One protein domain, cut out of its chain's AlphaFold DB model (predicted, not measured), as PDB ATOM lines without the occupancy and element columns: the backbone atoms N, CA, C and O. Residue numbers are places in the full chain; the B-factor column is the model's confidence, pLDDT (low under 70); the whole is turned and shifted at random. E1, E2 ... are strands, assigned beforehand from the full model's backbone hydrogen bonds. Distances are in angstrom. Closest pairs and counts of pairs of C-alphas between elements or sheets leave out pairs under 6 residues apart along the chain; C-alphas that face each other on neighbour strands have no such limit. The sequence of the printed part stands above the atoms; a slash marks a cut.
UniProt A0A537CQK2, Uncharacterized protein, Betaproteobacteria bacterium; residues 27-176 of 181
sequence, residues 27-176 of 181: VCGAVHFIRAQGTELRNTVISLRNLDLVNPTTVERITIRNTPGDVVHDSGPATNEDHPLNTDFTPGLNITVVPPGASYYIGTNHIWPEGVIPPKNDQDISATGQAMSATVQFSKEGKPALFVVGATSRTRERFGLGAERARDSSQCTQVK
ATOM      1  N   VAL A  27      52.736 105.321 130.375       74.25
ATOM      2  CA  VAL A  27      52.763 105.998 131.674       74.25
ATOM      3  C   VAL A  27      54.041 106.799 131.755       74.25
ATOM      4  O   VAL A  27      55.120 106.275 131.483       74.25
ATOM      5  N   CYS A  28      53.937 108.050 132.178       75.94
ATOM      6  CA  CYS A  28      55.108 108.839 132.494       75.94
ATOM      7  C   CYS A  28      54.960 109.580 133.819       75.94
ATOM      8  O   CYS A  28      53.864 109.740 134.365       75.94
ATOM      9  N   GLY A  29      56.095 110.022 134.343       75.62
ATOM     10  CA  GLY A  29      56.164 110.862 135.526       75.62
ATOM     11  C   GLY A  29      57.536 111.495 135.655       75.62
ATOM     12  O   GLY A  29      58.481 111.090 134.973       75.62
ATOM     13  N   ALA A  30      57.648 112.477 136.543       74.44
ATOM     14  CA  ALA A  30      58.927 113.076 136.883       74.44
ATOM     15  C   ALA A  30      59.190 113.052 138.386       74.44
ATOM     16  O   ALA A  30      58.272 113.150 139.201       74.44
ATOM     17  N   VAL A  31      60.467 112.918 138.742       75.00
ATOM     18  CA  VAL A  31      60.945 113.033 140.121       75.00
ATOM     19  C   VAL A  31      62.037 114.084 140.185       75.00
ATOM     20  O   VAL A  31      63.013 114.013 139.438       75.00
ATOM     21  N   HIS A  32      61.885 115.017 141.117       74.00
ATOM     22  CA  HIS A  32      62.852 116.062 141.400       74.00
ATOM     23  C   HIS A  32      63.771 115.715 142.560       74.00
ATOM     24  O   HIS A  32      63.344 115.204 143.594       74.00
ATOM     25  N   PHE A  33      65.026 116.110 142.408       72.44
ATOM     26  CA  PHE A  33      66.020 116.164 143.461       72.44
ATOM     27  C   PHE A  33      66.383 117.626 143.670       72.44
ATOM     28  O   PHE A  33      66.930 118.258 142.771       72.44
ATOM     29  N   ILE A  34      66.078 118.175 144.839       70.25
ATOM     30  CA  ILE A  34      66.335 119.585 145.169       70.25
ATOM     31  C   ILE A  34      67.659 119.705 145.952       70.25
ATOM     32  O   ILE A  34      68.057 118.781 146.671       70.25
ATOM     33  N   ARG A  35      68.375 120.829 145.813       65.31
ATOM     34  CA  ARG A  35      69.596 121.135 146.582       65.31
ATOM     35  C   ARG A  35      69.292 121.397 148.064       65.31
ATOM     36  O   ARG A  35      68.165 121.703 148.441       65.31
ATOM     37  N   ALA A  36      70.318 121.341 148.920       55.28
ATOM     38  CA  ALA A  36      70.193 121.538 150.374       55.28
ATOM     39  C   ALA A  36      69.533 122.876 150.787       55.28
ATOM     40  O   ALA A  36      68.998 122.978 151.888       55.28
ATOM     41  N   GLN A  37      69.520 123.880 149.903       58.75
ATOM     42  CA  GLN A  37      68.873 125.181 150.120       58.75
ATOM     43  C   GLN A  37      67.389 125.224 149.691       58.75
ATOM     44  O   GLN A  37      66.748 126.262 149.795       58.75
ATOM     45  N   GLY A  38      66.807 124.098 149.268       57.62
ATOM     46  CA  GLY A  38      65.354 123.897 149.202       57.62
ATOM     47  C   GLY A  38      64.609 124.546 148.032       57.62
ATOM     48  O   GLY A  38      63.422 124.274 147.880       57.62
ATOM     49  N   THR A  39      65.268 125.356 147.203       59.09
ATOM     50  CA  THR A  39      64.620 126.105 146.110       59.09
ATOM     51  C   THR A  39      65.177 125.797 144.723       59.09
ATOM     52  O   THR A  39      64.510 126.108 143.746       59.09
ATOM     53  N   GLU A  40      66.353 125.171 144.625       68.19
ATOM     54  CA  GLU A  40      67.014 124.864 143.352       68.19
ATOM     55  C   GLU A  40      66.920 123.363 143.026       68.19
ATOM     56  O   GLU A  40      67.417 122.514 143.774       68.19
ATOM     57  N   LEU A  41      66.292 123.030 141.900       70.69
ATOM     58  CA  LEU A  41      66.276 121.710 141.279       70.69
ATOM     59  C   LEU A  41      67.700 121.332 140.860       70.69
ATOM     60  O   LEU A  41      68.290 121.962 139.991       70.69
ATOM     61  N   ARG A  42      68.237 120.277 141.474       72.56
ATOM     62  CA  ARG A  42      69.524 119.660 141.123       72.56
ATOM     63  C   ARG A  42      69.390 118.661 139.978       72.56
ATOM     64  O   ARG A  42      70.305 118.463 139.194       72.56
ATOM     65  N   ASN A  43      68.309 117.896 139.963       77.81
ATOM     66  CA  ASN A  43      68.082 116.930 138.901       77.81
ATOM     67  C   ASN A  43      66.599 116.617 138.799       77.81
ATOM     68  O   ASN A  43      65.916 116.521 139.818       77.81
ATOM     69  N   THR A  44      66.135 116.372 137.588       79.12
ATOM     70  CA  THR A  44      64.802 115.860 137.316       79.12
ATOM     71  C   THR A  44      64.929 114.640 136.440       79.12
ATOM     72  O   THR A  44      65.563 114.694 135.393       79.12
ATOM     73  N   VAL A  45      64.314 113.546 136.867       84.69
ATOM     74  CA  VAL A  45      64.249 112.312 136.090       84.69
ATOM     75  C   VAL A  45      62.863 112.194 135.489       84.69
ATOM     76  O   VAL A  45      61.895 112.087 136.234       84.69
ATOM     77  N   ILE A  46      62.776 112.197 134.162       85.88
ATOM     78  CA  ILE A  46      61.555 111.952 133.394       85.88
ATOM     79  C   ILE A  46      61.535 110.465 133.054       85.88
ATOM     80  O   ILE A  46      62.398 109.976 132.330       85.88
ATOM     81  N   SER A  47      60.570 109.737 133.609       85.69
ATOM     82  CA  SER A  47      60.395 108.300 133.393       85.69
ATOM     83  C   SER A  47      59.260 108.035 132.418       85.69
ATOM     84  O   SER A  47      58.224 108.695 132.478       85.69
ATOM     85  N   LEU A  48      59.454 107.037 131.565       86.19
ATOM     86  CA  LEU A  48      58.571 106.620 130.487       86.19
ATOM     87  C   LEU A  48      58.384 105.112 130.571       86.19
ATOM     88  O   LEU A  48      59.358 104.364 130.608       86.19
ATOM     89  N   ARG A  49      57.143 104.648 130.564       86.88
ATOM     90  CA  ARG A  49      56.815 103.229 130.546       86.88
ATOM     91  C   ARG A  49      55.840 102.946 129.424       86.88
ATOM     92  O   ARG A  49      54.715 103.435 129.461       86.88
ATOM     93  N   ASN A  50      56.260 102.110 128.483       87.44
ATOM     94  CA  ASN A  50      55.374 101.549 127.480       87.44
ATOM     95  C   ASN A  50      54.611 100.370 128.108       87.44
ATOM     96  O   ASN A  50      55.195  99.342 128.449       87.44
ATOM     97  N   LEU A  51      53.314 100.555 128.337       84.50
ATOM     98  CA  LEU A  51      52.388  99.528 128.810       84.50
ATOM     99  C   LEU A  51      51.850  98.648 127.677       84.50
ATOM    100  O   LEU A  51      51.252  97.612 127.962       84.50
ATOM    101  N   ASP A  52      52.056  99.030 126.415       82.50
ATOM    102  CA  ASP A  52      51.823  98.123 125.297       82.50
ATOM    103  C   ASP A  52      52.873  97.006 125.315       82.50
ATOM    104  O   ASP A  52      54.069  97.269 125.422       82.50
ATOM    105  N   LEU A  53      52.426  95.755 125.227       84.19
ATOM    106  CA  LEU A  53      53.280  94.564 125.244       84.19
ATOM    107  C   LEU A  53      53.604  94.029 123.842       84.19
ATOM    108  O   LEU A  53      54.346  93.059 123.717       84.19
ATOM    109  N   VAL A  54      53.063  94.655 122.798       85.38
ATOM    110  CA  VAL A  54      53.191  94.245 121.398       85.38
ATOM    111  C   VAL A  54      53.929  95.298 120.576       85.38
ATOM    112  O   VAL A  54      54.884  94.960 119.878       85.38
ATOM    113  N   ASN A  55      53.528  96.569 120.675       84.50
ATOM    114  CA  ASN A  55      54.033  97.628 119.796       84.50
ATOM    115  C   ASN A  55      54.996  98.582 120.527       84.50
ATOM    116  O   ASN A  55      54.748  98.960 121.679       84.50
ATOM    117  N   PRO A  56      56.106  98.997 119.885       88.69
ATOM    118  CA  PRO A  56      56.985 100.016 120.442       88.69
ATOM    119  C   PRO A  56      56.303 101.390 120.436       88.69
ATOM    120  O   PRO A  56      55.390 101.652 119.653       88.69
ATOM    121  N   THR A  57      56.790 102.276 121.300       87.94
ATOM    122  CA  THR A  57      56.414 103.693 121.329       87.94
ATOM    123  C   THR A  57      57.617 104.532 120.925       87.94
ATOM    124  O   THR A  57      58.716 104.303 121.433       87.94
ATOM    125  N   THR A  58      57.410 105.525 120.065       90.56
ATOM    126  CA  THR A  58      58.443 106.509 119.728       90.56
ATOM    127  C   THR A  58      58.281 107.740 120.606       90.56
ATOM    128  O   THR A  58      57.172 108.248 120.760       90.56
ATOM    129  N   VAL A  59      59.374 108.233 121.179       90.88
ATOM    130  CA  VAL A  59      59.454 109.569 121.773       90.88
ATOM    131  C   VAL A  59      59.796 110.531 120.638       90.88
ATOM    132  O   VAL A  59      60.889 110.488 120.088       90.88
ATOM    133  N   GLU A  60      58.827 111.341 120.225       90.88
ATOM    134  CA  GLU A  60      58.940 112.230 119.062       90.88
ATOM    135  C   GLU A  60      59.581 113.566 119.418       90.88
ATOM    136  O   GLU A  60      60.299 114.163 118.613       90.88
ATOM    137  N   ARG A  61      59.281 114.072 120.618       92.00
ATOM    138  CA  ARG A  61      59.783 115.358 121.092       92.00
ATOM    139  C   ARG A  61      59.832 115.409 122.605       92.00
ATOM    140  O   ARG A  61      58.866 115.032 123.265       92.00
ATOM    141  N   ILE A  62      60.911 115.954 123.145       90.75
ATOM    142  CA  ILE A  62      61.017 116.384 124.536       90.75
ATOM    143  C   ILE A  62      61.333 117.868 124.517       90.75
ATOM    144  O   ILE A  62      62.415 118.253 124.082       90.75
ATOM    145  N   THR A  63      60.419 118.675 125.043       91.25
ATOM    146  CA  THR A  63      60.621 120.111 125.234       91.25
ATOM    147  C   THR A  63      60.651 120.408 126.723       91.25
ATOM    148  O   THR A  63      59.661 120.164 127.406       91.25
ATOM    149  N   ILE A  64      61.748 120.957 127.236       87.88
ATOM    150  CA  ILE A  64      61.866 121.385 128.633       87.88
ATOM    151  C   ILE A  64      61.816 122.903 128.694       87.88
ATOM    152  O   ILE A  64      62.487 123.591 127.923       87.88
ATOM    153  N   ARG A  65      61.032 123.417 129.640       85.56
ATOM    154  CA  ARG A  65      60.893 124.837 129.924       85.56
ATOM    155  C   ARG A  65      61.289 125.172 131.353       85.56
ATOM    156  O   ARG A  65      60.999 124.405 132.274       85.56
ATOM    157  N   ASN A  66      61.930 126.323 131.523       79.19
ATOM    158  CA  ASN A  66      62.286 126.880 132.828       79.19
ATOM    159  C   ASN A  66      61.063 127.514 133.531       79.19
ATOM    160  O   ASN A  66      59.936 127.443 133.038       79.19
ATOM    161  N   THR A  67      61.280 128.141 134.691       76.81
ATOM    162  CA  THR A  67      60.215 128.756 135.507       76.81
ATOM    163  C   THR A  67      59.441 129.871 134.779       76.81
ATOM    164  O   THR A  67      58.212 129.850 134.843       76.81
ATOM    165  N   PRO A  68      60.090 130.790 134.036       79.56
ATOM    166  CA  PRO A  68      59.396 131.729 133.143       79.56
ATOM    167  C   PRO A  68      58.607 131.099 131.980       79.56
ATOM    168  O   PRO A  68      57.770 131.770 131.381       79.56
ATOM    169  N   GLY A  69      58.858 129.830 131.643       80.50
ATOM    170  CA  GLY A  69      58.233 129.135 130.512       80.50
ATOM    171  C   GLY A  69      59.058 129.149 129.219       80.50
ATOM    172  O   GLY A  69      58.577 128.677 128.180       80.50
ATOM    173  N   ASP A  70      60.296 129.640 129.260       84.56
ATOM    174  CA  ASP A  70      61.213 129.610 128.123       84.56
ATOM    175  C   ASP A  70      61.679 128.194 127.820       84.56
ATOM    176  O   ASP A  70      61.976 127.435 128.739       84.56
ATOM    177  N   VAL A  71      61.801 127.857 126.534       87.94
ATOM    178  CA  VAL A  71      62.384 126.582 126.102       87.94
ATOM    179  C   VAL A  71      63.884 126.600 126.369       87.94
ATOM    180  O   VAL A  71      64.596 127.459 125.857       87.94
ATOM    181  N   VAL A  72      64.345 125.638 127.160       86.19
ATOM    182  CA  VAL A  72      65.756 125.450 127.529       86.19
ATOM    183  C   VAL A  72      66.332 124.134 127.009       86.19
ATOM    184  O   VAL A  72      67.546 123.970 126.971       86.19
ATOM    185  N   HIS A  73      65.467 123.208 126.593       90.06
ATOM    186  CA  HIS A  73      65.828 121.995 125.862       90.06
ATOM    187  C   HIS A  73      64.728 121.668 124.867       90.06
ATOM    188  O   HIS A  73      63.546 121.762 125.212       90.06
ATOM    189  N   ASP A  74      65.105 121.231 123.676       93.56
ATOM    190  CA  ASP A  74      64.182 120.690 122.690       93.56
ATOM    191  C   ASP A  74      64.916 119.626 121.877       93.56
ATOM    192  O   ASP A  74      66.008 119.880 121.379       93.56
ATOM    193  N   SER A  75      64.371 118.416 121.821       95.12
ATOM    194  CA  SER A  75      65.021 117.286 121.146       95.12
ATOM    195  C   SER A  75      64.003 116.278 120.654       95.12
ATOM    196  O   SER A  75      62.888 116.230 121.174       95.12
ATOM    197  N   GLY A  76      64.422 115.421 119.735       93.94
ATOM    198  CA  GLY A  76      63.669 114.303 119.192       93.94
ATOM    199  C   GLY A  76      63.468 114.404 117.680       93.94
ATOM    200  O   GLY A  76      63.692 115.470 117.089       93.94
ATOM    201  N   PRO A  77      62.987 113.318 117.050       91.50
ATOM    202  CA  PRO A  77      62.723 113.259 115.613       91.50
ATOM    203  C   PRO A  77      61.898 114.436 115.073       91.50
ATOM    204  O   PRO A  77      62.199 114.954 114.002       91.50
ATOM    205  N   ALA A  78      60.916 114.934 115.833       89.88
ATOM    206  CA  ALA A  78      60.083 116.068 115.423       89.88
ATOM    207  C   ALA A  78      60.832 117.418 115.372       89.88
ATOM    208  O   ALA A  78      60.291 118.405 114.875       89.88
ATOM    209  N   THR A  79      62.053 117.476 115.907       91.00
ATOM    210  CA  THR A  79      62.917 118.669 115.939       91.00
ATOM    211  C   THR A  79      64.191 118.517 115.107       91.00
ATOM    212  O   THR A  79      64.897 119.501 114.925       91.00
ATOM    213  N   ASN A  80      64.463 117.321 114.563       91.06
ATOM    214  CA  ASN A  80      65.733 116.933 113.923       91.06
ATOM    215  C   ASN A  80      66.975 117.013 114.831       91.06
ATOM    216  O   ASN A  80      68.095 116.988 114.332       91.06
ATOM    217  N   GLU A  81      66.780 117.076 116.145       94.25
ATOM    218  CA  GLU A  81      67.847 117.016 117.143       94.25
ATOM    219  C   GLU A  81      67.786 115.662 117.850       94.25
ATOM    220  O   GLU A  81      66.704 115.196 118.219       94.25
ATOM    221  N   ASP A  82      68.929 115.017 118.062       94.81
ATOM    222  CA  ASP A  82      68.958 113.734 118.761       94.81
ATOM    223  C   ASP A  82      68.521 113.891 120.221       94.81
ATOM    224  O   ASP A  82      68.827 114.877 120.901       94.81
ATOM    225  N   HIS A  83      67.817 112.885 120.745       94.19
ATOM    226  CA  HIS A  83      67.608 112.822 122.184       94.19
ATOM    227  C   HIS A  83      68.948 112.628 122.912       94.19
ATOM    228  O   HIS A  83      69.795 111.857 122.453       94.19
ATOM    229  N   PRO A  84      69.130 113.263 124.085       92.69
ATOM    230  CA  PRO A  84      70.258 112.975 124.964       92.69
ATOM    231  C   PRO A  84      70.294 111.478 125.305       92.69
ATOM    232  O   PRO A  84      69.257 110.858 125.561       92.69
ATOM    233  N   LEU A  85      71.492 110.895 125.338       94.88
ATOM    234  CA  LEU A  85      71.665 109.516 125.788       94.88
ATOM    235  C   LEU A  85      71.592 109.459 127.310       94.88
ATOM    236  O   LEU A  85      72.216 110.262 127.999       94.88
ATOM    237  N   ASN A  86      70.896 108.461 127.844       93.81
ATOM    238  CA  ASN A  86      70.980 108.157 129.262       93.81
ATOM    239  C   ASN A  86      72.355 107.533 129.556       93.81
ATOM    240  O   ASN A  86      72.646 106.405 129.142       93.81
ATOM    241  N   THR A  87      73.195 108.289 130.263       92.81
ATOM    242  CA  THR A  87      74.588 107.933 130.564       92.81
ATOM    243  C   THR A  87      74.752 107.063 131.810       92.81
ATOM    244  O   THR A  87      75.875 106.684 132.133       92.81
ATOM    245  N   ASP A  88      73.656 106.671 132.472       90.88
ATOM    246  CA  ASP A  88      73.692 105.697 133.574       90.88
ATOM    247  C   ASP A  88      73.885 104.254 133.052       90.88
ATOM    248  O   ASP A  88      74.142 103.332 133.828       90.88
ATOM    249  N   PHE A  89      73.789 104.052 131.730       90.88
ATOM    250  CA  PHE A  89      74.047 102.790 131.036       90.88
ATOM    251  C   PHE A  89      75.347 102.848 130.222       90.88
ATOM    252  O   PHE A  89      75.793 103.909 129.786       90.88
ATOM    253  N   THR A  90      75.969 101.687 129.992       90.69
ATOM    254  CA  THR A  90      77.155 101.555 129.131       90.69
ATOM    255  C   THR A  90      76.939 100.427 128.110       90.69
ATOM    256  O   THR A  90      76.877  99.266 128.521       90.69
ATOM    257  N   PRO A  91      76.831 100.725 126.796       91.12
ATOM    258  CA  PRO A  91      76.808 102.066 126.192       91.12
ATOM    259  C   PRO A  91      75.570 102.880 126.613       91.12
ATOM    260  O   PRO A  91      74.606 102.317 127.135       91.12
ATOM    261  N   GLY A  92      75.609 104.198 126.392       92.81
ATOM    262  CA  GLY A  92      74.504 105.096 126.738       92.81
ATOM    263  C   GLY A  92      73.196 104.678 126.063       92.81
ATOM    264  O   GLY A  92      73.182 104.322 124.882       92.81
ATOM    265  N   LEU A  93      72.098 104.704 126.815       94.81
ATOM    266  CA  LEU A  93      70.796 104.236 126.344       94.81
ATOM    267  C   LEU A  93      70.071 105.348 125.576       94.81
ATOM    268  O   LEU A  93      69.840 106.434 126.108       94.81
ATOM    269  N   ASN A  94      69.673 105.056 124.340       93.88
ATOM    270  CA  ASN A  94      68.829 105.933 123.536       93.88
ATOM    271  C   ASN A  94      67.347 105.691 123.874       93.88
ATOM    272  O   ASN A  94      66.874 104.556 123.816       93.88
ATOM    273  N   ILE A  95      66.622 106.759 124.214       91.69
ATOM    274  CA  ILE A  95      65.209 106.693 124.604       91.69
ATOM    275  C   ILE A  95      64.220 106.927 123.452       91.69
ATOM    276  O   ILE A  95      63.020 106.824 123.688       91.69
ATOM    277  N   THR A  96      64.684 107.227 122.232       93.94
ATOM    278  CA  THR A  96      63.829 107.534 121.069       93.94
ATOM    279  C   THR A  96      62.794 106.451 120.812       93.94
ATOM    280  O   THR A  96      61.659 106.761 120.472       93.94
ATOM    281  N   VAL A  97      63.151 105.181 121.002       92.75
ATOM    282  CA  VAL A  97      62.221 104.059 120.861       92.75
ATOM    283  C   VAL A  97      62.157 103.313 122.182       92.75
ATOM    284  O   VAL A  97      63.156 102.754 122.628       92.75
ATOM    285  N   VAL A  98      60.974 103.279 122.794       91.00
ATOM    286  CA  VAL A  98      60.695 102.509 124.008       91.00
ATOM    287  C   VAL A  98      60.045 101.183 123.598       91.00
ATOM    288  O   VAL A  98      58.897 101.185 123.129       91.00
ATOM    289  N   PRO A  99      60.744 100.039 123.749       91.88
ATOM    290  CA  PRO A  99      60.208  98.738 123.361       91.88
ATOM    291  C   PRO A  99      58.916  98.375 124.106       91.88
ATOM    292  O   PRO A  99      58.618  98.962 125.153       91.88
ATOM    293  N   PRO A 100      58.157  97.384 123.611       90.19
ATOM    294  CA  PRO A 100      56.975  96.900 124.308       90.19
ATOM    295  C   PRO A 100      57.294  96.436 125.737       90.19
ATOM    296  O   PRO A 100      58.277  95.732 125.971       90.19
ATOM    297  N   GLY A 101      56.486  96.859 126.709       87.25
ATOM    298  CA  GLY A 101      56.636  96.540 128.132       87.25
ATOM    299  C   GLY A 101      57.822  97.209 128.841       87.25
ATOM    300  O   GLY A 101      57.971  97.050 130.058       87.25
ATOM    301  N   ALA A 102      58.672  97.947 128.122       91.38
ATOM    302  CA  ALA A 102      59.882  98.536 128.676       91.38
ATOM    303  C   ALA A 102      59.600  99.815 129.477       91.38
ATOM    304  O   ALA A 102      58.600 100.512 129.287       91.38
ATOM    305  N   SER A 103      60.516 100.130 130.394       90.19
ATOM    306  CA  SER A 103      60.530 101.392 131.136       90.19
ATOM    307  C   SER A 103      61.894 102.045 130.999       90.19
ATOM    308  O   SER A 103      62.882 101.473 131.454       90.19
ATOM    309  N   TYR A 104      61.938 103.221 130.386       92.19
ATOM    310  CA  TYR A 104      63.137 104.035 130.207       92.19
ATOM    311  C   TYR A 104      62.998 105.354 130.961       92.19
ATOM    312  O   TYR A 104      61.911 105.745 131.380       92.19
ATOM    313  N   TYR A 105      64.111 106.046 131.159       90.75
ATOM    314  CA  TYR A 105      64.104 107.377 131.747       90.75
ATOM    315  C   TYR A 105      65.236 108.219 131.178       90.75
ATOM    316  O   TYR A 105      66.227 107.684 130.679       90.75
ATOM    317  N   ILE A 106      65.091 109.533 131.306       90.56
ATOM    318  CA  ILE A 106      66.153 110.504 131.069       90.56
ATOM    319  C   ILE A 106      66.209 111.476 132.245       90.56
ATOM    320  O   ILE A 106      65.183 111.955 132.729       90.56
ATOM    321  N   GLY A 107      67.411 111.721 132.744       88.00
ATOM    322  CA  GLY A 107      67.689 112.718 133.763       88.00
ATOM    323  C   GLY A 107      68.140 114.030 133.134       88.00
ATOM    324  O   GLY A 107      68.828 114.041 132.117       88.00
ATOM    325  N   THR A 108      67.828 115.159 133.764       84.88
ATOM    326  CA  THR A 108      68.394 116.452 133.349       84.88
ATOM    327  C   THR A 108      69.916 116.477 133.460       84.88
ATOM    328  O   THR A 108      70.551 117.190 132.700       84.88
ATOM    329  N   ASN A 109      70.517 115.656 134.328       85.81
ATOM    330  CA  ASN A 109      71.966 115.454 134.399       85.81
ATOM    331  C   ASN A 109      72.560 114.747 133.164       85.81
ATOM    332  O   ASN A 109      73.766 114.807 132.955       85.81
ATOM    333  N   HIS A 110      71.736 114.080 132.351       90.38
ATOM    334  CA  HIS A 110      72.147 113.511 131.061       90.38
ATOM    335  C   HIS A 110      72.144 114.560 129.937       90.38
ATOM    336  O   HIS A 110      72.750 114.343 128.895       90.38
ATOM    337  N   ILE A 111      71.476 115.697 130.160       88.94
ATOM    338  CA  ILE A 111      71.404 116.843 129.240       88.94
ATOM    339  C   ILE A 111      72.430 117.904 129.649       88.94
ATOM    340  O   ILE A 111      73.241 118.354 128.845       88.94
ATOM    341  N   TRP A 112      72.407 118.274 130.928       85.44
ATOM    342  CA  TRP A 112      73.261 119.273 131.558       85.44
ATOM    343  C   TRP A 112      74.007 118.615 132.729       85.44
ATOM    344  O   TRP A 112      73.446 118.509 133.823       85.44
ATOM    345  N   PRO A 113      75.262 118.161 132.538       74.69
ATOM    346  CA  PRO A 113      76.003 117.373 133.533       74.69
ATOM    347  C   PRO A 113      76.119 118.009 134.927       74.69
ATOM    348  O   PRO A 113      76.132 117.300 135.931       74.69
ATOM    349  N   GLU A 114      76.129 119.341 135.004       69.00
ATOM    350  CA  GLU A 114      76.181 120.098 136.264       69.00
ATOM    351  C   GLU A 114      74.884 120.011 137.094       69.00
ATOM    352  O   GLU A 114      74.850 120.415 138.261       69.00
ATOM    353  N   GLY A 115      73.798 119.477 136.521       64.25
ATOM    354  CA  GLY A 115      72.513 119.355 137.208       64.25
ATOM    355  C   GLY A 115      71.907 120.715 137.559       64.25
ATOM    356  O   GLY A 115      71.316 120.894 138.622       64.25
ATOM    357  N   VAL A 116      72.109 121.709 136.699       70.50
ATOM    358  CA  VAL A 116      71.494 123.031 136.826       70.50
ATOM    359  C   VAL A 116      70.709 123.274 135.552       70.50
ATOM    360  O   VAL A 116      71.237 123.103 134.454       70.50
ATOM    361  N   ILE A 117      69.434 123.638 135.697       73.12
ATOM    362  CA  ILE A 117      68.635 124.100 134.560       73.12
ATOM    363  C   ILE A 117      69.325 125.357 134.026       73.12
ATOM    364  O   ILE A 117      69.614 126.237 134.829       73.12
ATOM    365  N   PRO A 118      69.626 125.483 132.728       73.62
ATOM    366  CA  PRO A 118      70.268 126.691 132.242       73.62
ATOM    367  C   PRO A 118      69.285 127.871 132.331       73.62
ATOM    368  O   PRO A 118      68.095 127.715 132.022       73.62
ATOM    369  N   PRO A 119      69.745 129.062 132.749       69.62
ATOM    370  CA  PRO A 119      68.953 130.267 132.580       69.62
ATOM    371  C   PRO A 119      68.838 130.580 131.080       69.62
ATOM    372  O   PRO A 119      69.697 130.196 130.286       69.62
ATOM    373  N   LYS A 120      67.794 131.308 130.667       68.38
ATOM    374  CA  LYS A 120      67.704 131.775 129.271       68.38
ATOM    375  C   LYS A 120      68.766 132.830 128.954       68.38
ATOM    376  O   LYS A 120      69.236 132.916 127.824       68.38
ATOM    377  N   ASN A 121      69.095 133.659 129.940       68.31
ATOM    378  CA  ASN A 121      70.109 134.703 129.873       68.31
ATOM    379  C   ASN A 121      70.728 134.910 131.268       68.31
ATOM    380  O   ASN A 121      70.144 134.513 132.277       68.31
ATOM    381  N   ASP A 122      71.874 135.583 131.332       65.38
ATOM    382  CA  ASP A 122      72.624 135.801 132.580       65.38
ATOM    383  C   ASP A 122      71.888 136.665 133.629       65.38
ATOM    384  O   ASP A 122      72.356 136.801 134.758       65.38
ATOM    385  N   GLN A 123      70.739 137.258 133.289       59.12
ATOM    386  CA  GLN A 123      69.952 138.119 134.180       59.12
ATOM    387  C   GLN A 123      68.841 137.351 134.923       59.12
ATOM    388  O   GLN A 123      68.405 137.799 135.983       59.12
ATOM    389  N   ASP A 124      68.446 136.163 134.446       62.06
ATOM    390  CA  ASP A 124      67.314 135.373 134.968       62.06
ATOM    391  C   ASP A 124      67.731 134.215 135.908       62.06
ATOM    392  O   ASP A 124      66.990 133.255 136.150       62.06
ATOM    393  N   ILE A 125      68.931 134.297 136.488       62.25
ATOM    394  CA  ILE A 125      69.525 133.238 137.326       62.25
ATOM    395  C   ILE A 125      68.692 132.962 138.594       62.25
ATOM    396  O   ILE A 125      68.601 131.823 139.040       62.25
ATOM    397  N   SER A 126      68.027 133.972 139.166       57.50
ATOM    398  CA  SER A 126      67.322 133.852 140.456       57.50
ATOM    399  C   SER A 126      66.054 132.985 140.420       57.50
ATOM    400  O   SER A 126      65.671 132.411 141.442       57.50
ATOM    401  N   ALA A 127      65.412 132.862 139.253       58.03
ATOM    402  CA  ALA A 127      64.244 132.004 139.032       58.03
ATOM    403  C   ALA A 127      64.622 130.632 138.447       58.03
ATOM    404  O   ALA A 127      63.779 129.745 138.304       58.03
ATOM    405  N   THR A 128      65.892 130.448 138.099       63.09
ATOM    406  CA  THR A 128      66.380 129.237 137.457       63.09
ATOM    407  C   THR A 128      66.448 128.102 138.478       63.09
ATOM    408  O   THR A 128      67.026 128.239 139.552       63.09
ATOM    409  N   GLY A 129      65.799 126.978 138.168       64.69
ATOM    410  CA  GLY A 129      65.749 125.824 139.063       64.69
ATOM    411  C   GLY A 129      64.617 125.833 140.097       64.69
ATOM    412  O   GLY A 129      64.585 124.917 140.902       64.69
ATOM    413  N   GLN A 130      63.672 126.779 140.094       70.81
ATOM    414  CA  GLN A 130      62.535 126.740 141.039       70.81
ATOM    415  C   GLN A 130      61.408 125.803 140.580       70.81
ATOM    416  O   GLN A 130      60.827 125.040 141.355       70.81
ATOM    417  N   ALA A 131      61.102 125.857 139.291       72.31
ATOM    418  CA  ALA A 131      60.116 125.028 138.621       72.31
ATOM    419  C   ALA A 131      60.561 124.731 137.190       72.31
ATOM    420  O   ALA A 131      61.273 125.523 136.561       72.31
ATOM    421  N   MET A 132      60.092 123.608 136.664       78.44
ATOM    422  CA  MET A 132      60.245 123.264 135.262       78.44
ATOM    423  C   MET A 132      58.982 122.599 134.734       78.44
ATOM    424  O   MET A 132      58.176 122.030 135.467       78.44
ATOM    425  N   SER A 133      58.812 122.631 133.427       81.12
ATOM    426  CA  SER A 133      57.864 121.738 132.773       81.12
ATOM    427  C   SER A 133      58.579 121.026 131.648       81.12
ATOM    428  O   SER A 133      59.442 121.601 130.992       81.12
ATOM    429  N   ALA A 134      58.251 119.761 131.450       84.56
ATOM    430  CA  ALA A 134      58.659 119.021 130.280       84.56
ATOM    431  C   ALA A 134      57.399 118.592 129.541       84.56
ATOM    432  O   ALA A 134      56.487 118.030 130.134       84.56
ATOM    433  N   THR A 135      57.341 118.842 128.248       86.69
ATOM    434  CA  THR A 135      56.332 118.248 127.384       86.69
ATOM    435  C   THR A 135      56.993 117.111 126.637       86.69
ATOM    436  O   THR A 135      58.058 117.302 126.048       86.69
ATOM    437  N   VAL A 136      56.368 115.939 126.665       86.12
ATOM    438  CA  VAL A 136      56.818 114.784 125.899       86.12
ATOM    439  C   VAL A 136      55.738 114.413 124.898       86.12
ATOM    440  O   VAL A 136      54.590 114.152 125.262       86.12
ATOM    441  N   GLN A 137      56.106 114.428 123.626       87.25
ATOM    442  CA  GLN A 137      55.280 113.936 122.540       87.25
ATOM    443  C   GLN A 137      55.709 112.510 122.230       87.25
ATOM    444  O   GLN A 137      56.890 112.260 121.993       87.25
ATOM    445  N   PHE A 138      54.753 111.592 122.200       85.06
ATOM    446  CA  PHE A 138      54.970 110.230 121.731       85.06
ATOM    447  C   PHE A 138      54.209 109.998 120.447       85.06
ATOM    448  O   PHE A 138      53.218 110.675 120.191       85.06
ATOM    449  N   SER A 139      54.608 108.997 119.679       82.25
ATOM    450  CA  SER A 139      53.756 108.430 118.650       82.25
ATOM    451  C   SER A 139      53.688 106.916 118.787       82.25
ATOM    452  O   SER A 139      54.628 106.246 119.230       82.25
ATOM    453  N   LYS A 140      52.533 106.385 118.398       75.19
ATOM    454  CA  LYS A 140      52.331 104.963 118.160       75.19
ATOM    455  C   LYS A 140      51.626 104.826 116.824       75.19
ATOM    456  O   LYS A 140      50.611 105.482 116.603       75.19
ATOM    457  N   GLU A 141      52.181 104.011 115.929       73.12
ATOM    458  CA  GLU A 141      51.625 103.810 114.579       73.12
ATOM    459  C   GLU A 141      51.404 105.144 113.827       73.12
ATOM    460  O   GLU A 141      50.450 105.302 113.071       73.12
ATOM    461  N   GLY A 142      52.268 106.136 114.077       63.44
ATOM    462  CA  GLY A 142      52.196 107.460 113.455       63.44
ATOM    463  C   GLY A 142      51.125 108.402 114.019       63.44
ATOM    464  O   GLY A 142      50.987 109.508 113.507       63.44
ATOM    465  N   LYS A 143      50.387 108.016 115.072       69.19
ATOM    466  CA  LYS A 143      49.448 108.912 115.768       69.19
ATOM    467  C   LYS A 143      50.136 109.580 116.960       69.19
ATOM    468  O   LYS A 143      50.457 108.877 117.925       69.19
ATOM    469  N   PRO A 144      50.391 110.898 116.914       70.50
ATOM    470  CA  PRO A 144      51.045 111.589 118.008       70.50
ATOM    471  C   PRO A 144      50.098 111.766 119.204       70.50
ATOM    472  O   PRO A 144      48.938 112.137 119.051       70.50
ATOM    473  N   ALA A 145      50.609 111.545 120.409       74.75
ATOM    474  CA  ALA A 145      49.969 111.869 121.675       74.75
ATOM    475  C   ALA A 145      50.890 112.791 122.477       74.75
ATOM    476  O   ALA A 145      52.080 112.513 122.635       74.75
ATOM    477  N   LEU A 146      50.343 113.891 122.996       74.25
ATOM    478  CA  LEU A 146      51.096 114.861 123.784       74.25
ATOM    479  C   LEU A 146      50.825 114.668 125.275       74.25
ATOM    480  O   LEU A 146      49.672 114.650 125.706       74.25
ATOM    481  N   PHE A 147      51.884 114.582 126.071       74.44
ATOM    482  CA  PHE A 147      51.803 114.546 127.525       74.44
ATOM    483  C   PHE A 147      52.588 115.710 128.104       74.44
ATOM    484  O   PHE A 147      53.715 115.997 127.699       74.44
ATOM    485  N   VAL A 148      51.991 116.375 129.083       71.38
ATOM    486  CA  VAL A 148      52.651 117.436 129.835       71.38
ATOM    487  C   VAL A 148      53.072 116.877 131.183       71.38
ATOM    488  O   VAL A 148      52.256 116.377 131.955       71.38
ATOM    489  N   VAL A 149      54.364 116.989 131.459       70.44
ATOM    490  CA  VAL A 149      55.020 116.653 132.720       70.44
ATOM    491  C   VAL A 149      55.337 117.972 133.421       70.44
ATOM    492  O   VAL A 149      56.379 118.592 133.214       70.44
ATOM    493  N   GLY A 150      54.374 118.465 134.194       66.62
ATOM    494  CA  GLY A 150      54.506 119.722 134.930       66.62
ATOM    495  C   GLY A 150      55.130 119.474 136.291       66.62
ATOM    496  O   GLY A 150      54.578 118.702 137.065       66.62
ATOM    497  N   ALA A 151      56.261 120.114 136.573       62.34
ATOM    498  CA  ALA A 151      57.146 119.657 137.620       62.34
ATOM    499  C   ALA A 151      57.649 120.840 138.474       62.34
ATOM    500  O   ALA A 151      58.590 121.562 138.141       62.34
ATOM    501  N   THR A 152      56.918 121.129 139.553       62.62
ATOM    502  CA  THR A 152      57.141 122.308 140.410       62.62
ATOM    503  C   THR A 152      57.717 121.878 141.744       62.62
ATOM    504  O   THR A 152      57.166 120.952 142.306       62.62
ATOM    505  N   SER A 153      58.729 122.558 142.288       60.22
ATOM    506  CA  SER A 153      59.216 122.292 143.649       60.22
ATOM    507  C   SER A 153      58.237 122.823 144.706       60.22
ATOM    508  O   SER A 153      58.030 124.032 144.825       60.22
ATOM    509  N   ARG A 154      57.646 121.933 145.503       53.19
ATOM    510  CA  ARG A 154      56.822 122.223 146.683       53.19
ATOM    511  C   ARG A 154      57.261 121.350 147.869       53.19
ATOM    512  O   ARG A 154      56.517 120.527 148.375       53.19
ATOM    513  N   THR A 155      58.461 121.636 148.379       54.75
ATOM    514  CA  THR A 155      58.973 121.317 149.738       54.75
ATOM    515  C   THR A 155      59.173 119.851 150.193       54.75
ATOM    516  O   THR A 155      58.299 119.006 150.112       54.75
ATOM    517  N   ARG A 156      60.366 119.641 150.788       51.28
ATOM    518  CA  ARG A 156      60.873 118.609 151.733       51.28
ATOM    519  C   ARG A 156      60.034 117.336 151.969       51.28
ATOM    520  O   ARG A 156      59.095 117.348 152.756       51.28
ATOM    521  N   GLU A 157      60.551 116.197 151.503       42.91
ATOM    522  CA  GLU A 157      60.233 114.879 152.065       42.91
ATOM    523  C   GLU A 157      61.396 114.384 152.950       42.91
ATOM    524  O   GLU A 157      62.578 114.586 152.657       42.91
ATOM    525  N   ARG A 158      61.090 113.734 154.076       42.56
ATOM    526  CA  ARG A 158      62.096 112.993 154.855       42.56
ATOM    527  C   ARG A 158      62.230 111.599 154.258       42.56
ATOM    528  O   ARG A 158      61.304 110.804 154.377       42.56
ATOM    529  N   PHE A 159      63.383 111.284 153.674       39.22
ATOM    530  CA  PHE A 159      63.732 109.900 153.358       39.22
ATOM    531  C   PHE A 159      64.531 109.307 154.531       39.22
ATOM    532  O   PHE A 159      65.300 110.011 155.185       39.22
ATOM    533  N   GLY A 160      64.276 108.037 154.861       41.09
ATOM    534  CA  GLY A 160      64.774 107.375 156.075       41.09
ATOM    535  C   GLY A 160      66.286 107.511 156.322       41.09
ATOM    536  O   GLY A 160      67.068 107.654 155.387       41.09
ATOM    537  N   LEU A 161      66.667 107.417 157.607       45.91
ATOM    538  CA  LEU A 161      68.012 107.630 158.193       45.91
ATOM    539  C   LEU A 161      68.446 109.096 158.409       45.91
ATOM    540  O   LEU A 161      69.632 109.379 158.540       45.91
ATOM    541  N   GLY A 162      67.503 110.037 158.512       45.78
ATOM    542  CA  GLY A 162      67.795 111.406 158.970       45.78
ATOM    543  C   GLY A 162      68.394 112.338 157.912       45.78
ATOM    544  O   GLY A 162      68.687 113.491 158.220       45.78
ATOM    545  N   ALA A 163      68.525 111.881 156.665       48.47
ATOM    546  CA  ALA A 163      68.864 112.731 155.531       48.47
ATOM    547  C   ALA A 163      67.583 113.341 154.934       48.47
ATOM    548  O   ALA A 163      66.819 112.671 154.240       48.47
ATOM    549  N   GLU A 164      67.335 114.626 155.192       47.66
ATOM    550  CA  GLU A 164      66.277 115.365 154.493       47.66
ATOM    551  C   GLU A 164      66.676 115.526 153.018       47.66
ATOM    552  O   GLU A 164      67.721 116.099 152.704       47.66
ATOM    553  N   ARG A 165      65.856 115.011 152.095       51.53
ATOM    554  CA  ARG A 165      65.996 115.277 150.661       51.53
ATOM    555  C   ARG A 165      64.655 115.738 150.143       51.53
ATOM    556  O   ARG A 165      63.683 114.999 150.186       51.53
ATOM    557  N   ALA A 166      64.599 116.959 149.637       52.72
ATOM    558  CA  ALA A 166      63.378 117.435 149.027       52.72
ATOM    559  C   ALA A 166      63.157 116.671 147.709       52.72
ATOM    560  O   ALA A 166      63.963 116.746 146.776       52.72
ATOM    561  N   ARG A 167      62.100 115.856 147.722       55.56
ATOM    562  CA  ARG A 167      61.551 115.139 146.585       55.56
ATOM    563  C   ARG A 167      60.227 115.804 146.269       55.56
ATOM    564  O   ARG A 167      59.413 115.999 147.162       55.56
ATOM    565  N   ASP A 168      60.045 116.137 145.008       61.84
ATOM    566  CA  ASP A 168      58.737 116.476 144.476       61.84
ATOM    567  C   ASP A 168      58.460 115.528 143.306       61.84
ATOM    568  O   ASP A 168      59.381 115.160 142.562       61.84
ATOM    569  N   SER A 169      57.231 115.034 143.222       60.12
ATOM    570  CA  SER A 169      56.809 114.042 142.241       60.12
ATOM    571  C   SER A 169      55.689 114.605 141.394       60.12
ATOM    572  O   SER A 169      54.674 115.071 141.908       60.12
ATOM    573  N   SER A 170      55.853 114.492 140.087       65.81
ATOM    574  CA  SER A 170      54.928 115.055 139.120       65.81
ATOM    575  C   SER A 170      54.316 113.962 138.272       65.81
ATOM    576  O   SER A 170      55.013 113.062 137.796       65.81
ATOM    577  N   GLN A 171      53.003 114.045 138.088       65.38
ATOM    578  CA  GLN A 171      52.265 113.140 137.221       65.38
ATOM    579  C   GLN A 171      52.145 113.744 135.826       65.38
ATOM    580  O   GLN A 171      52.003 114.957 135.669       65.38
ATOM    581  N   CYS A 172      52.208 112.885 134.814       67.06
ATOM    582  CA  CYS A 172      51.906 113.289 133.455       67.06
ATOM    583  C   CYS A 172      50.407 113.470 133.252       67.06
ATOM    584  O   CYS A 172      49.620 112.592 133.603       67.06
ATOM    585  N   THR A 173      50.038 114.556 132.582       69.50
ATOM    586  CA  THR A 173      48.676 114.770 132.095       69.50
ATOM    587  C   THR A 173      48.679 114.667 130.579       69.50
ATOM    588  O   THR A 173      49.403 115.404 129.905       69.50
ATOM    589  N   GLN A 174      47.881 113.749 130.032       70.44
ATOM    590  CA  GLN A 174      47.650 113.690 128.593       70.44
ATOM    591  C   GLN A 174      46.882 114.938 128.151       70.44
ATOM    592  O   GLN A 174      45.886 115.315 128.769       70.44
ATOM    593  N   VAL A 175      47.321 115.556 127.060       66.38
ATOM    594  CA  VAL A 175      46.611 116.659 126.416       66.38
ATOM    595  C   VAL A 175      46.090 116.138 125.079       66.38
ATOM    596  O   VAL A 175      46.878 115.713 124.235       66.38
ATOM    597  N   LYS A 176      44.760 116.126 124.894       56.00
ATOM    598  CA  LYS A 176      44.142 115.751 123.610       56.00
ATOM    599  C   LYS A 176      44.641 116.737 122.549       56.00
ATOM    600  O   LYS A 176      44.566 117.951 122.764       56.00
TER     601      LYS A 176
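This is residues 27 to 176 of the 181 residues of an uncharacterized protein of Betaproteobacteria bacterium (UniProt A0A537CQK2). One long antiparallel sheet is bent back on itself like part of a barrel, with the leaf E4 E3 E6 E7 facing the leaf E1 E2 E5 and E10 as the hinge between them. The long loop of residues 76 to 102 joins the two edge strands, E4 and E5, and a small hairpin, E8 and E9, lies at one end, far from the middle. The printed part has 150 residues, with ten named strands, E1 to E10 in that order along the chain, and no named helix; the class is all strand, though under half of the residues, 72, are in named elements. The large sheet has the order E4, E3, E6, E7, E10, E1, E2, E5. The whole is compact, with a radius of gyration of the C-alphas of 15.5 A, and rounded, spanning 44 by 39 by 34 A.

E1, residues 27 to 34, begins at C-alpha 27 (52.763, 105.998, 131.674) and is 23.5 A long. E2 is residues 41 to 50, 26.8 A. E3, residues 57 to 65, is 23.3 A long and bends by 51 degrees at residue 60. E4 is residues 71 to 75 and E5 residues 103 to 107. E6, residues 131 to 140, is 29.7 A long, and E7, residues 143 to 152, is 29.1 A. E8 is residues 157 to 159 and E9 residues 163 to 165. E10, residues 167 to 175, is 25.1 A long and ends at C-alpha 175 (46.611, 116.659, 126.416).

The large sheet is a folded sheet, one sheet bent back into two leaves that face each other, and it is twisted. E1 and E2 form a hairpin, with N 33 and O 43 2.8 A apart. E2 and E5 are antiparallel, with N 46 and O 106 at 2.8 A. In the other leaf, E3 and E4 form a hairpin, with N 64 and O 73 at 2.8 A; E3 and E6 are antiparallel, with N 63 and O 135 at 2.9 A; E6 and E7 form a hairpin, with N 149 and O 134 at 2.7 A. E10 pairs with E1 over residues 167 to 171, N 32 and O 168 at 2.9 A, and with E7 over residues 172 to 175, N 173 and O 148 at 2.9 A. E8 and E9 form a hairpin, with N 165 and O 157 at 3.4 A, and E9 runs on into E10 at 26 degrees.

The C-alphas of Val 54 and Gln 123, the two farthest apart, are 48.7 A apart. The printed part has no cut. The links E4 to E5 and E5 to E6 are long. The mean pLDDT of the printed part is 76.6, and 47 residues are under 70, among them residues 150 to 173.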